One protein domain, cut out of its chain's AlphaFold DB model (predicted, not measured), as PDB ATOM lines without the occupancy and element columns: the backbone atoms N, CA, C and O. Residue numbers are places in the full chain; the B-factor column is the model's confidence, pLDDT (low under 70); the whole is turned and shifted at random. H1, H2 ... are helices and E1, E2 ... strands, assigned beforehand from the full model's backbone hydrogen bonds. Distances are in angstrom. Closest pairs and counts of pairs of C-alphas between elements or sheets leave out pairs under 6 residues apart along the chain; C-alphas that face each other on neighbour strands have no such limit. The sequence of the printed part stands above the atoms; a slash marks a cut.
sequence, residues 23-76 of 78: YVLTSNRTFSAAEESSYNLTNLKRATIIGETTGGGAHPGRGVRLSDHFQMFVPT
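What this domain is: This is residues 23 to 76 of the 78 residues of the protein "TSPc domain-containing protein" of Pyrinomonadaceae bacterium (UniProt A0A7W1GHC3). Two small lobes stand at the two ends of a rod, joined by a thin connecting stretch, residues 52 to 60. One lobe is a pair of short parallel strands, E1 and E2, with the helix H1 packed over them; the other is a bare two-stranded hairpin, E3 and E4, that reaches away from the first lobe with no helix beside it. The printed part has 54 residues, with one named helix and four named strands in the order E1, H1, E2, E3, E4; one sheet pairs E1 with E2, all parallel, the other E3 with E4, all antiparallel, and the class is mixed, helices and strands. The whole is only just loose, close to extended, with a radius of gyration of the C-alphas of 15.0 A and spans of 47 by 19 by 13 A.

How they stand to each other: E1, residues 23 to 26, and E2, residues 47 to 51, are parallel neighbours at 36 degrees, with N 24 and O 48 2.9 A apart and N 50 and O 24 2.9 A apart, both within hydrogen-bond range. H1, residues 33 to 43, follows E1 in the chain and precedes E2; the three form a strand-helix-strand unit, two parallel neighbour strands with a helix between them in the chain, and its crossover is right-handed. The closest C-alphas of E1 and H1 are those of Val 24 and Ser 38, 6.8 A apart. Those of H1 and E2 are Leu 41 and Ala 47, 5.3 A apart. In H1 every O i to N i+4 pair is within hydrogen-bond range. E3, residues 61 to 67, and E4, residues 70 to 75, form an antiparallel hairpin at 154 degrees, with N 64 and O 72 2.8 A apart and N 72 and O 64 2.9 A apart, within hydrogen-bond range. E3 and E4 are each apart from E1, H1 and E2.

Where its parts are: E1 begins at C-alpha 23, (-38.643, -18.676, -13.788), and is 9.8 A long from first to last C-alpha. H1 begins at C-alpha 33, (-33.444, -34.703, -14.950), and is 15.3 A long. E2 is 12.9 A long, E3 17.8 A and E4 16.5 A. E4 ends at C-alpha 75, (-20.025, -40.182, -2.514).

The domain as a whole: The C-alphas farthest apart are those of Arg 46 and Asp 68, 48.1 A. The printed part has no cut. The links from H1 to E2 and from E3 to E4 are tight, those from E1 to H1 and from E2 to E3 are short, and none is long. The mean pLDDT of the printed part is 74.5; residues 53 to 62, residue 73 and residues 75 to 76 are under 70.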
ATOM      1  N   TYR A  23     -38.641 -18.332 -15.204       88.69
ATOM      2  CA  TYR A  23     -38.643 -18.676 -13.788       88.69
ATOM      3  C   TYR A  23     -38.916 -20.168 -13.646       88.69
ATOM      4  O   TYR A  23     -39.838 -20.692 -14.271       88.69
ATOM      5  N   VAL A  24     -38.107 -20.853 -12.845       86.00
ATOM      6  CA  VAL A  24     -38.252 -22.289 -12.586       86.00
ATOM      7  C   VAL A  24     -38.599 -22.479 -11.120       86.00
ATOM      8  O   VAL A  24     -37.876 -22.009 -10.244       86.00
ATOM      9  N   LEU A  25     -39.710 -23.170 -10.868       88.75
ATOM     10  CA  LEU A  25     -40.169 -23.481  -9.520       88.75
ATOM     11  C   LEU A  25     -39.605 -24.824  -9.061       88.75
ATOM     12  O   LEU A  25     -39.833 -25.843  -9.719       88.75
ATOM     13  N   THR A  26     -38.895 -24.835  -7.934       83.88
ATOM     14  CA  THR A  26     -38.335 -26.059  -7.341       83.88
ATOM     15  C   THR A  26     -38.890 -26.325  -5.948       83.88
ATOM     16  O   THR A  26     -39.251 -25.412  -5.207       83.88
ATOM     17  N   SER A  27     -38.967 -27.605  -5.587       79.50
ATOM     18  CA  SER A  27     -39.330 -28.058  -4.239       79.50
ATOM     19  C   SER A  27     -38.399 -29.185  -3.801       79.50
ATOM     20  O   SER A  27     -37.674 -29.745  -4.632       79.50
ATOM     21  N   ASN A  28     -38.496 -29.612  -2.541       75.44
ATOM     22  CA  ASN A  28     -37.795 -30.804  -2.047       75.44
ATOM     23  C   ASN A  28     -38.103 -32.104  -2.831       75.44
ATOM     24  O   ASN A  28     -37.380 -33.089  -2.697       75.44
ATOM     25  N   ARG A  29     -39.149 -32.120  -3.673       75.56
ATOM     26  CA  ARG A  29     -39.505 -33.258  -4.542       75.56
ATOM     27  C   ARG A  29     -38.884 -33.189  -5.938       75.56
ATOM     28  O   ARG A  29     -39.013 -34.141  -6.704       75.56
ATOM     29  N   THR A  30     -38.249 -32.076  -6.301       77.12
ATOM     30  CA  THR A  30     -37.549 -31.932  -7.584       77.12
ATOM     31  C   THR A  30     -36.290 -32.803  -7.566       77.12
ATOM     32  O   THR A  30     -35.442 -32.620  -6.695       77.12
ATOM     33  N   PHE A  31     -36.169 -33.749  -8.505       71.06
ATOM     34  CA  PHE A  31     -35.104 -34.763  -8.524       71.06
ATOM     35  C   PHE A  31     -34.688 -35.147  -9.962       71.06
ATOM     36  O   PHE A  31     -35.502 -35.072 -10.889       71.06
ATOM     37  N   SER A  32     -33.446 -35.609 -10.154       76.88
ATOM     38  CA  SER A  32     -32.931 -36.197 -11.409       76.88
ATOM     39  C   SER A  32     -32.898 -35.206 -12.588       76.88
ATOM     40  O   SER A  32     -32.342 -34.119 -12.459       76.88
ATOM     41  N   ALA A  33     -33.467 -35.546 -13.750       75.38
ATOM     42  CA  ALA A  33     -33.444 -34.703 -14.950       75.38
ATOM     43  C   ALA A  33     -34.008 -33.288 -14.710       75.38
ATOM     44  O   ALA A  33     -33.614 -32.335 -15.390       75.38
ATOM     45  N   ALA A  34     -34.903 -33.128 -13.728       74.38
ATOM     46  CA  ALA A  34     -35.410 -31.823 -13.320       74.38
ATOM     47  C   ALA A  34     -34.351 -30.979 -12.583       74.38
ATOM     48  O   ALA A  34     -34.311 -29.761 -12.767       74.38
ATOM     49  N   GLU A  35     -33.464 -31.606 -11.805       75.00
ATOM     50  CA  GLU A  35     -32.324 -30.932 -11.168       75.00
ATOM     51  C   GLU A  35     -31.307 -30.497 -12.225       75.00
ATOM     52  O   GLU A  35     -30.918 -29.330 -12.255       75.00
ATOM     53  N   GLU A  36     -30.951 -31.390 -13.155       78.81
ATOM     54  CA  GLU A  36     -30.028 -31.077 -14.255       78.81
ATOM     55  C   GLU A  36     -30.565 -29.941 -15.144       78.81
ATOM     56  O   GLU A  36     -29.836 -29.008 -15.480       78.81
ATOM     57  N   SER A  37     -31.859 -29.970 -15.484       80.69
ATOM     58  CA  SER A  37     -32.491 -28.922 -16.299       80.69
ATOM     59  C   SER A  37     -32.485 -27.564 -15.594       80.69
ATOM     60  O   SER A  37     -32.138 -26.554 -16.209       80.69
ATOM     61  N   SER A  38     -32.825 -27.541 -14.302       78.88
ATOM     62  CA  SER A  38     -32.827 -26.315 -13.491       78.88
ATOM     63  C   SER A  38     -31.412 -25.744 -13.369       78.88
ATOM     64  O   SER A  38     -31.186 -24.568 -13.648       78.88
ATOM     65  N   TYR A  39     -30.436 -26.602 -13.067       78.69
ATOM     66  CA  TYR A  39     -29.024 -26.238 -12.977       78.69
ATOM     67  C   TYR A  39     -28.476 -25.677 -14.297       78.69
ATOM     68  O   TYR A  39     -27.816 -24.634 -14.305       78.69
ATOM     69  N   ASN A  40     -28.765 -26.325 -15.429       81.75
ATOM     70  CA  ASN A  40     -28.304 -25.873 -16.742       81.75
ATOM     71  C   ASN A  40     -28.874 -24.492 -17.097       81.75
ATOM     72  O   ASN A  40     -28.132 -23.618 -17.547       81.75
ATOM     73  N   LEU A  41     -30.168 -24.262 -16.860       83.62
ATOM     74  CA  LEU A  41     -30.806 -22.974 -17.156       83.62
ATOM     75  C   LEU A  41     -30.259 -21.835 -16.287       83.62
ATOM     76  O   LEU A  41     -30.078 -20.721 -16.784       83.62
ATOM     77  N   THR A  42     -29.950 -22.104 -15.021       83.62
ATOM     78  CA  THR A  42     -29.358 -21.102 -14.125       83.62
ATOM     79  C   THR A  42     -27.902 -20.804 -14.465       83.62
ATOM     80  O   THR A  42     -27.533 -19.632 -14.538       83.62
ATOM     81  N   ASN A  43     -27.073 -21.812 -14.758       84.06
ATOM     82  CA  ASN A  43     -25.668 -21.577 -15.131       84.06
ATOM     83  C   ASN A  43     -25.512 -20.849 -16.466       84.06
ATOM     84  O   ASN A  43     -24.578 -20.070 -16.645       84.06
ATOM     85  N   LEU A  44     -26.457 -21.049 -17.385       85.00
ATOM     86  CA  LEU A  44     -26.547 -20.278 -18.624       85.00
ATOM     87  C   LEU A  44     -27.108 -18.861 -18.407       85.00
ATOM     88  O   LEU A  44     -27.299 -18.137 -19.382       85.00
ATOM     89  N   LYS A  45     -27.393 -18.467 -17.154       83.00
ATOM     90  CA  LYS A  45     -28.047 -17.204 -16.771       83.00
ATOM     91  C   LYS A  45     -29.357 -16.967 -17.522       83.00
ATOM     92  O   LYS A  45     -29.719 -15.832 -17.819       83.00
ATOM     93  N   ARG A  46     -30.053 -18.054 -17.861       86.06
ATOM     94  CA  ARG A  46     -31.285 -18.023 -18.649       86.06
ATOM     95  C   ARG A  46     -32.536 -18.088 -17.785       86.06
ATOM     96  O   ARG A  46     -33.576 -17.608 -18.223       86.06
ATOM     97  N   ALA A  47     -32.452 -18.680 -16.596       85.62
ATOM     98  CA  ALA A  47     -33.582 -18.761 -15.684       85.62
ATOM     99  C   ALA A  47     -33.206 -18.442 -14.238       85.62
ATOM    100  O   ALA A  47     -32.113 -18.779 -13.774       85.62
ATOM    101  N   THR A  48     -34.170 -17.864 -13.526       85.62
ATOM    102  CA  THR A  48     -34.126 -17.660 -12.076       85.62
ATOM    103  C   THR A  48     -34.854 -18.811 -11.386       85.62
ATOM    104  O   THR A  48     -35.985 -19.138 -11.755       85.62
ATOM    105  N   ILE A  49     -34.223 -19.429 -10.387       83.88
ATOM    106  CA  ILE A  49     -34.867 -20.457  -9.560       83.88
ATOM    107  C   ILE A  49     -35.638 -19.782  -8.430       83.88
ATOM    108  O   ILE A  49     -35.106 -18.899  -7.759       83.88
ATOM    109  N   ILE A  50     -36.877 -20.212  -8.208       83.00
ATOM    110  CA  ILE A  50     -37.721 -19.768  -7.099       83.00
ATOM    111  C   ILE A  50     -38.254 -21.013  -6.386       83.00
ATOM    112  O   ILE A  50     -38.911 -21.844  -7.003       83.00
ATOM    113  N   GLY A  51     -38.010 -21.142  -5.086       82.06
ATOM    114  CA  GLY A  51     -38.543 -22.247  -4.290       82.06
ATOM    115  C   GLY A  51     -37.517 -22.850  -3.344       82.06
ATOM    116  O   GLY A  51     -36.581 -22.178  -2.915       82.06
ATOM    117  N   GLU A  52     -37.719 -24.114  -2.992       74.19
ATOM    118  CA  GLU A  52     -36.870 -24.827  -2.036       74.19
ATOM    119  C   GLU A  52     -35.637 -25.423  -2.726       74.19
ATOM    120  O   GLU A  52     -35.639 -25.676  -3.939       74.19
ATOM    121  N   THR A  53     -34.596 -25.706  -1.937       69.88
ATOM    122  CA  THR A  53     -33.491 -26.570  -2.366       69.88
ATOM    123  C   THR A  53     -34.065 -27.903  -2.856       69.88
ATOM    124  O   THR A  53     -34.894 -28.508  -2.172       69.88
ATOM    125  N   THR A  54     -33.661 -28.334  -4.058       66.62
ATOM    126  CA  THR A  54     -34.108 -29.607  -4.646       66.62
ATOM    127  C   THR A  54     -33.756 -30.773  -3.726       66.62
ATOM    128  O   THR A  54     -32.917 -30.634  -2.835       66.62
ATOM    129  N   GLY A  55     -34.388 -31.934  -3.923       53.78
ATOM    130  CA  GLY A  55     -34.309 -33.069  -2.993       53.78
ATOM    131  C   GLY A  55     -32.904 -33.622  -2.724       53.78
ATOM    132  O   GLY A  55     -32.752 -34.492  -1.871       53.78
ATOM    133  N   GLY A  56     -31.868 -33.132  -3.412       53.75
ATOM    134  CA  GLY A  56     -30.484 -33.443  -3.077       53.75
ATOM    135  C   GLY A  56     -30.045 -34.808  -3.592       53.75
ATOM    136  O   GLY A  56     -29.137 -35.419  -3.033       53.75
ATOM    137  N   GLY A  57     -30.634 -35.272  -4.700       48.47
ATOM    138  CA  GLY A  57     -30.156 -36.448  -5.436       48.47
ATOM    139  C   GLY A  57     -28.781 -36.284  -6.075       48.47
ATOM    140  O   GLY A  57     -28.226 -37.230  -6.628       48.47
ATOM    141  N   ALA A  58     -28.235 -35.072  -6.005       48.12
ATOM    142  CA  ALA A  58     -27.061 -34.598  -6.721       48.12
ATOM    143  C   ALA A  58     -25.715 -35.189  -6.265       48.12
ATOM    144  O   ALA A  58     -24.678 -34.822  -6.819       48.12
ATOM    145  N   HIS A  59     -25.689 -36.127  -5.317       48.25
ATOM    146  CA  HIS A  59     -24.490 -36.919  -5.067       48.25
ATOM    147  C   HIS A  59     -24.693 -38.349  -5.572       48.25
ATOM    148  O   HIS A  59     -25.321 -39.144  -4.872       48.25
ATOM    149  N   PRO A  60     -24.143 -38.718  -6.753       48.62
ATOM    150  CA  PRO A  60     -23.968 -40.121  -7.088       48.62
ATOM    151  C   PRO A  60     -23.137 -40.752  -5.975       48.62
ATOM    152  O   PRO A  60     -21.952 -40.473  -5.808       48.62
ATOM    153  N   GLY A  61     -23.786 -41.561  -5.156       52.91
ATOM    154  CA  GLY A  61     -23.131 -42.359  -4.146       52.91
ATOM    155  C   GLY A  61     -23.516 -43.804  -4.344       52.91
ATOM    156  O   GLY A  61     -24.657 -44.122  -4.686       52.91
ATOM    157  N   ARG A  62     -22.548 -44.696  -4.161       60.28
ATOM    158  CA  ARG A  62     -22.827 -46.127  -4.126       60.28
ATOM    159  C   ARG A  62     -22.978 -46.533  -2.673       60.28
ATOM    160  O   ARG A  62     -22.120 -46.235  -1.845       60.28
ATOM    161  N   GLY A  63     -24.054 -47.249  -2.374       71.50
ATOM    162  CA  GLY A  63     -24.166 -47.936  -1.101       71.50
ATOM    163  C   GLY A  63     -23.157 -49.084  -1.053       71.50
ATOM    164  O   GLY A  63     -23.256 -50.026  -1.840       71.50
ATOM    165  N   VAL A  64     -22.188 -49.017  -0.147       76.94
ATOM    166  CA  VAL A  64     -21.235 -50.100   0.120       76.94
ATOM    167  C   VAL A  64     -21.692 -50.824   1.380       76.94
ATOM    168  O   VAL A  64     -21.834 -50.207   2.436       76.94
ATOM    169  N   ARG A  65     -21.966 -52.129   1.267       79.62
ATOM    170  CA  ARG A  65     -22.323 -52.961   2.420       79.62
ATOM    171  C   ARG A  65     -21.065 -53.198   3.252       79.62
ATOM    172  O   ARG A  65     -20.081 -53.707   2.726       79.62
ATOM    173  N   LEU A  66     -21.102 -52.791   4.519       76.38
ATOM    174  CA  LEU A  66     -19.994 -52.965   5.462       76.38
ATOM    175  C   LEU A  66     -20.125 -54.285   6.229       76.38
ATOM    176  O   LEU A  66     -19.122 -54.925   6.522       76.38
ATOM    177  N   SER A  67     -21.358 -54.705   6.525       79.62
ATOM    178  CA  SER A  67     -21.671 -56.007   7.123       79.62
ATOM    179  C   SER A  67     -23.149 -56.361   6.920       79.62
ATOM    180  O   SER A  67     -23.881 -55.646   6.223       79.62
ATOM    181  N   ASP A  68     -23.612 -57.457   7.526       78.94
ATOM    182  CA  ASP A  68     -24.979 -57.945   7.341       78.94
ATOM    183  C   ASP A  68     -26.059 -56.923   7.704       78.94
ATOM    184  O   ASP A  68     -27.110 -56.906   7.058       78.94
ATOM    185  N   HIS A  69     -25.761 -56.017   8.637       87.44
ATOM    186  CA  HIS A  69     -26.701 -55.016   9.145       87.44
ATOM    187  C   HIS A  69     -26.264 -53.562   8.919       87.44
ATOM    188  O   HIS A  69     -26.980 -52.651   9.327       87.44
ATOM    189  N   PHE A  70     -25.120 -53.318   8.269       79.12
ATOM    190  CA  PHE A  70     -24.594 -51.963   8.082       79.12
ATOM    191  C   PHE A  70     -24.254 -51.666   6.622       79.12
ATOM    192  O   PHE A  70     -23.610 -52.456   5.924       79.12
ATOM    193  N   GLN A  71     -24.634 -50.468   6.182       79.75
ATOM    194  CA  GLN A  71     -24.312 -49.934   4.866       79.75
ATOM    195  C   GLN A  71     -23.829 -48.489   4.994       79.75
ATOM    196  O   GLN A  71     -24.361 -47.714   5.785       79.75
ATOM    197  N   MET A  72     -22.821 -48.134   4.201       75.69
ATOM    198  CA  MET A  72     -22.302 -46.775   4.087       75.69
ATOM    199  C   MET A  72     -22.649 -46.210   2.713       75.69
ATOM    200  O   MET A  72     -22.420 -46.856   1.689       75.69
ATOM    201  N   PHE A  73     -23.181 -44.990   2.690       69.31
ATOM    202  CA  PHE A  73     -23.356 -44.232   1.459       69.31
ATOM    203  C   PHE A  73     -22.066 -43.466   1.162       69.31
ATOM    204  O   PHE A  73     -21.729 -42.514   1.864       69.31
ATOM    205  N   VAL A  74     -21.317 -43.916   0.155       74.38
ATOM    206  CA  VAL A  74     -20.045 -43.294  -0.232       74.38
ATOM    207  C   VAL A  74     -20.288 -42.381  -1.433       74.38
ATOM    208  O   VAL A  74     -20.708 -42.899  -2.470       74.38
ATOM    209  N   PRO A  75     -20.000 -41.066  -1.352       58.94
ATOM    210  CA  PRO A  75     -20.025 -40.182  -2.514       58.94
ATOM    211  C   PRO A  75     -18.968 -40.637  -3.527       58.94
ATOM    212  O   PRO A  75     -17.768 -40.590  -3.255       58.94
ATOM    213  N   THR A  76     -19.391 -41.088  -4.704       56.94
ATOM    214  CA  THR A  76     -18.492 -41.500  -5.787       56.94
ATOM    215  C   THR A  76     -18.562 -40.463  -6.899       56.94
ATOM    216  O   THR A  76     -19.616 -40.278  -7.500       56.94
TER     217      THR A  76